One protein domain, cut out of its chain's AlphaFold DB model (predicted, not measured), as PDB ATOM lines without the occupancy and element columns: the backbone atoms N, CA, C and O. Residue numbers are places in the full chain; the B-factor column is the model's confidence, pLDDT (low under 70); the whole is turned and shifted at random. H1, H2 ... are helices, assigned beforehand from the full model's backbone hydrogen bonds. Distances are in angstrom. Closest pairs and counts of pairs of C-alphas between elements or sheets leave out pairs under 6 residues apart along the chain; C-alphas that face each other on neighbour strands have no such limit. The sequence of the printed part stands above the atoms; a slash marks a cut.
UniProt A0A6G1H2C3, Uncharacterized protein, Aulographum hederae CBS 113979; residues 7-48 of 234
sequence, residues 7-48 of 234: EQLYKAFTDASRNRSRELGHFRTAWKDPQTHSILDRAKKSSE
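Overview. This is residues 7 to 48 of the 234 residues of an uncharacterized protein of Aulographum hederae CBS 113979 (UniProt A0A6G1H2C3). Two helices meet near their ends in a wide, open L: the long H1 makes most of the length, and the shorter H2 turns off from its far end after a tight link. The two helices share few contacts, and the outline is a rod spanning 53 by 17 by 7 A. The printed part has 42 residues with two named helices, H1 then H2, and no named strand; its class is all helix. The whole is extended, with a radius of gyration of the C-alphas of 16.9 A.

Along the chain. Find C-alpha 7 at (62.207, 63.157, 73.467); from there H1, residues 7 to 31, runs 35.7 A to C-alpha 31 at (78.175, 31.241, 72.693). Pass Lys 32 and Asp 33 and you reach H2, residues 34 to 48, which runs 20.8 A to C-alpha 48 at (93.553, 20.528, 83.933).

Arrangement. Look at Ala 30 and Thr 36, whose C-alphas are the closest of H1 and H2, 6.9 A apart. The helices are close but not clearly touching, with 2 pairs of C-alphas within 8 A. They run the same way at a steep tilt of 68 degrees, only just short of about perpendicular. In H1 and H2 every O i to N i+4 pair is within hydrogen-bond range.

Size, cuts and confidence. The C-alphas of Glu 7 and Glu 48 are the two farthest apart, 53.9 A. Residues 7 to 48 stand free, of which 7 to 31 belong to H1 and 34 to 48 to H2. The printed part has no cut, and the link from H1 to H2 is tight. The mean pLDDT of the printed part is 89.5, and no printed residue is under 70.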
ATOM      1  N   GLU A   7      62.381  64.001  74.655       92.69
ATOM      2  CA  GLU A   7      62.207  63.157  73.467       92.69
ATOM      3  C   GLU A   7      63.533  62.553  72.986       92.69
ATOM      4  O   GLU A   7      63.587  61.375  72.626       92.69
ATOM      5  N   GLN A   8      64.622  63.332  73.018       91.38
ATOM      6  CA  GLN A   8      65.962  62.849  72.672       91.38
ATOM      7  C   GLN A   8      66.448  61.788  73.660       91.38
ATOM      8  O   GLN A   8      67.009  60.776  73.235       91.38
ATOM      9  N   LEU A   9      66.198  61.989  74.958       91.19
ATOM     10  CA  LEU A   9      66.531  61.012  75.992       91.19
ATOM     11  C   LEU A   9      65.756  59.703  75.794       91.19
ATOM     12  O   LEU A   9      66.354  58.627  75.795       91.19
ATOM     13  N   TYR A  10      64.441  59.787  75.573       93.31
ATOM     14  CA  TYR A  10      63.603  58.610  75.341       93.31
ATOM     15  C   TYR A  10      64.048  57.839  74.096       93.31
ATOM     16  O   TYR A  10      64.237  56.623  74.147       93.31
ATOM     17  N   LYS A  11      64.303  58.547  72.990       92.81
ATOM     18  CA  LYS A  11      64.806  57.937  71.758       92.81
ATOM     19  C   LYS A  11      66.139  57.224  71.994       92.81
ATOM     20  O   LYS A  11      66.243  56.036  71.692       92.81
ATOM     21  N   ALA A  12      67.110  57.896  72.615       88.12
ATOM     22  CA  ALA A  12      68.412  57.311  72.928       88.12
ATOM     23  C   ALA A  12      68.292  56.060  73.811       88.12
ATOM     24  O   ALA A  12      68.937  55.049  73.535       88.12
ATOM     25  N   PHE A  13      67.426  56.090  74.827       93.25
ATOM     26  CA  PHE A  13      67.155  54.935  75.679       93.25
ATOM     27  C   PHE A  13      66.547  53.763  74.893       93.25
ATOM     28  O   PHE A  13      66.989  52.620  75.041       93.25
ATOM     29  N   THR A  14      65.555  54.023  74.037       94.88
ATOM     30  CA  THR A  14      64.914  52.969  73.234       94.88
ATOM     31  C   THR A  14      65.867  52.349  72.214       94.88
ATOM     32  O   THR A  14      65.891  51.123  72.069       94.88
ATOM     33  N   ASP A  15      66.692  53.164  71.556       92.00
ATOM     34  CA  ASP A  15      67.693  52.700  70.596       92.00
ATOM     35  C   ASP A  15      68.783  51.884  71.299       92.00
ATOM     36  O   ASP A  15      69.101  50.775  70.863       92.00
ATOM     37  N   ALA A  16      69.287  52.363  72.443       89.44
ATOM     38  CA  ALA A  16      70.231  51.616  73.268       89.44
ATOM     39  C   ALA A  16      69.644  50.266  73.711       89.44
ATOM     40  O   ALA A  16      70.291  49.233  73.550       89.44
ATOM     41  N   SER A  17      68.398  50.245  74.191       92.12
ATOM     42  CA  SER A  17      67.725  49.019  74.642       92.12
ATOM     43  C   SER A  17      67.569  47.994  73.514       92.12
ATOM     44  O   SER A  17      67.841  46.805  73.696       92.12
ATOM     45  N   ARG A  18      67.179  48.443  72.316       92.88
ATOM     46  CA  ARG A  18      67.067  47.578  71.130       92.88
ATOM     47  C   ARG A  18      68.423  47.042  70.684       92.88
ATOM     48  O   ARG A  18      68.525  45.856  70.373       92.88
ATOM     49  N   ASN A  19      69.454  47.886  70.676       88.69
ATOM     50  CA  ASN A  19      70.809  47.475  70.316       88.69
ATOM     51  C   ASN A  19      71.355  46.437  71.302       88.69
ATOM     52  O   ASN A  19      71.818  45.386  70.868       88.69
ATOM     53  N   ARG A  20      71.177  46.647  72.613       87.44
ATOM     54  CA  ARG A  20      71.560  45.663  73.639       87.44
ATOM     55  C   ARG A  20      70.842  44.327  73.475       87.44
ATOM     56  O   ARG A  20      71.464  43.279  73.611       87.44
ATOM     57  N   SER A  21      69.554  44.343  73.133       92.56
ATOM     58  CA  SER A  21      68.801  43.110  72.867       92.56
ATOM     59  C   SER A  21      69.370  42.328  71.673       92.56
ATOM     60  O   SER A  21      69.540  41.109  71.746       92.56
ATOM     61  N   ARG A  22      69.752  43.022  70.591       91.81
ATOM     62  CA  ARG A  22      70.414  42.395  69.432       91.81
ATOM     63  C   ARG A  22      71.794  41.848  69.782       91.81
ATOM     64  O   ARG A  22      72.097  40.719  69.410       91.81
ATOM     65  N   GLU A  23      72.602  42.610  70.517       87.50
ATOM     66  CA  GLU A  23      73.919  42.171  71.001       87.50
ATOM     67  C   GLU A  23      73.812  40.890  71.836       87.50
ATOM     68  O   GLU A  23      74.560  39.945  71.595       87.50
ATOM     69  N   LEU A  24      72.838  40.807  72.750       92.94
ATOM     70  CA  LEU A  24      72.572  39.591  73.527       92.94
ATOM     71  C   LEU A  24      72.167  38.409  72.638       92.94
ATOM     72  O   LEU A  24      72.569  37.274  72.899       92.94
ATOM     73  N   GLY A  25      71.402  38.663  71.575       92.12
ATOM     74  CA  GLY A  25      71.072  37.659  70.564       92.12
ATOM     75  C   GLY A  25      72.314  37.128  69.846       92.12
ATOM     76  O   GLY A  25      72.511  35.915  69.779       92.12
ATOM     77  N   HIS A  26      73.185  38.022  69.372       89.81
ATOM     78  CA  HIS A  26      74.453  37.651  68.737       89.81
ATOM     79  C   HIS A  26      75.368  36.888  69.690       89.81
ATOM     80  O   HIS A  26      75.882  35.834  69.320       89.81
ATOM     81  N   PHE A  27      75.513  37.373  70.924       92.25
ATOM     82  CA  PHE A  27      76.282  36.697  71.959       92.25
ATOM     83  C   PHE A  27      75.748  35.287  72.206       92.25
ATOM     84  O   PHE A  27      76.518  34.338  72.208       92.25
ATOM     85  N   ARG A  28      74.428  35.115  72.345       93.31
ATOM     86  CA  ARG A  28      73.817  33.797  72.560       93.31
ATOM     87  C   ARG A  28      74.091  32.835  71.404       93.31
ATOM     88  O   ARG A  28      74.308  31.653  71.657       93.31
ATOM     89  N   THR A  29      74.056  33.314  70.165       92.19
ATOM     90  CA  THR A  29      74.369  32.489  68.990       92.19
ATOM     91  C   THR A  29      75.848  32.119  68.963       92.19
ATOM     92  O   THR A  29      76.161  30.941  68.839       92.19
ATOM     93  N   ALA A  30      76.743  33.089  69.159       87.94
ATOM     94  CA  ALA A  30      78.187  32.860  69.200       87.94
ATOM     95  C   ALA A  30      78.604  31.951  70.368       87.94
ATOM     96  O   ALA A  30      79.488  31.114  70.217       87.94
ATOM     97  N   TRP A  31      77.940  32.075  71.518       90.38
ATOM     98  CA  TRP A  31      78.175  31.241  72.693       90.38
ATOM     99  C   TRP A  31      77.805  29.784  72.438       90.38
ATOM    100  O   TRP A  31      78.515  28.894  72.871       90.38
ATOM    101  N   LYS A  32      76.710  29.539  71.707       91.81
ATOM    102  CA  LYS A  32      76.261  28.188  71.338       91.81
ATOM    103  C   LYS A  32      77.007  27.597  70.143       91.81
ATOM    104  O   LYS A  32      76.729  26.454  69.779       91.81
ATOM    105  N   ASP A  33      77.886  28.364  69.509       93.56
ATOM    106  CA  ASP A  33      78.625  27.895  68.352       93.56
ATOM    107  C   ASP A  33      79.582  26.747  68.747       93.56
ATOM    108  O   ASP A  33      80.329  26.872  69.727       93.56
ATOM    109  N   PRO A  34      79.583  25.617  68.013       91.06
ATOM    110  CA  PRO A  34      80.449  24.484  68.322       91.06
ATOM    111  C   PRO A  34      81.943  24.817  68.285       91.06
ATOM    112  O   PRO A  34      82.707  24.228  69.054       91.06
ATOM    113  N   GLN A  35      82.386  25.751  67.431       87.94
ATOM    114  CA  GLN A  35      83.792  26.154  67.409       87.94
ATOM    115  C   GLN A  35      84.153  26.905  68.690       87.94
ATOM    116  O   GLN A  35      85.169  26.572  69.304       87.94
ATOM    117  N   THR A  36      83.302  27.832  69.148       85.94
ATOM    118  CA  THR A  36      83.486  28.540  70.429       85.94
ATOM    119  C   THR A  36      83.624  27.560  71.592       85.94
ATOM    120  O   THR A  36      84.589  27.633  72.356       85.94
ATOM    121  N   HIS A  37      82.715  26.587  71.693       91.38
ATOM    122  CA  HIS A  37      82.784  25.557  72.730       91.38
ATOM    123  C   HIS A  37      84.048  24.693  72.620       91.38
ATOM    124  O   HIS A  37      84.688  24.433  73.633       91.38
ATOM    125  N   SER A  38      84.479  24.329  71.408       90.25
ATOM    126  CA  SER A  38      85.692  23.519  71.219       90.25
ATOM    127  C   SER A  38      86.974  24.211  71.702       90.25
ATOM    128  O   SER A  38      87.895  23.546  72.183       90.25
ATOM    129  N   ILE A  39      87.039  25.544  71.595       86.56
ATOM    130  CA  ILE A  39      88.160  26.345  72.100       86.56
ATOM    131  C   ILE A  39      88.143  26.340  73.629       86.56
ATOM    132  O   ILE A  39      89.176  26.091  74.247       86.56
ATOM    133  N   LEU A  40      86.972  26.562  74.232       89.06
ATOM    134  CA  LEU A  40      86.805  26.542  75.688       89.06
ATOM    135  C   LEU A  40      87.117  25.162  76.278       89.06
ATOM    136  O   LEU A  40      87.823  25.077  77.279       89.06
ATOM    137  N   ASP A  41      86.667  24.086  75.635       89.62
ATOM    138  CA  ASP A  41      86.947  22.714  76.064       89.62
ATOM    139  C   ASP A  41      88.444  22.395  75.992       89.62
ATOM    140  O   ASP A  41      88.992  21.742  76.880       89.62
ATOM    141  N   ARG A  42      89.135  22.884  74.956       85.62
ATOM    142  CA  ARG A  42      90.590  22.743  74.839       85.62
ATOM    143  C   ARG A  42      91.323  23.541  75.912       85.62
ATOM    144  O   ARG A  42      92.253  23.012  76.510       85.62
ATOM    145  N   ALA A  43      90.898  24.777  76.172       81.38
ATOM    146  CA  ALA A  43      91.467  25.608  77.229       81.38
ATOM    147  C   ALA A  43      91.270  24.965  78.609       81.38
ATOM    148  O   ALA A  43      92.197  24.930  79.414       81.38
ATOM    149  N   LYS A  44      90.091  24.380  78.853       85.50
ATOM    150  CA  LYS A  44      89.791  23.638  80.077       85.50
ATOM    151  C   LYS A  44      90.708  22.425  80.242       85.50
ATOM    152  O   LYS A  44      91.338  22.302  81.284       85.50
ATOM    153  N   LYS A  45      90.856  21.592  79.206       86.38
ATOM    154  CA  LYS A  45      91.784  20.445  79.227       86.38
ATOM    155  C   LYS A  45      93.228  20.880  79.465       86.38
ATOM    156  O   LYS A  45      93.892  20.334  80.333       86.38
ATOM    157  N   SER A  46      93.674  21.923  78.768       77.94
ATOM    158  CA  SER A  46      95.012  22.495  78.955       77.94
ATOM    159  C   SER A  46      95.247  22.982  80.389       77.94
ATOM    160  O   SER A  46      96.352  22.841  80.900       77.94
ATOM    161  N   SER A  47      94.227  23.557  81.034       78.00
ATOM    162  CA  SER A  47      94.302  24.000  82.429       78.00
ATOM    163  C   SER A  47      94.262  22.844  83.431       78.00
ATOM    164  O   SER A  47      94.808  22.979  84.522       78.00
ATOM    165  N   GLU A  48      93.590  21.739  83.102       84.31
ATOM    166  CA  GLU A  48      93.553  20.528  83.933       84.31
ATOM    167  C   GLU A  48      94.876  19.745  83.838       84.31
ATOM    168  O   GLU A  48      95.327  19.176  84.829       84.31
TER     169      GLU A  48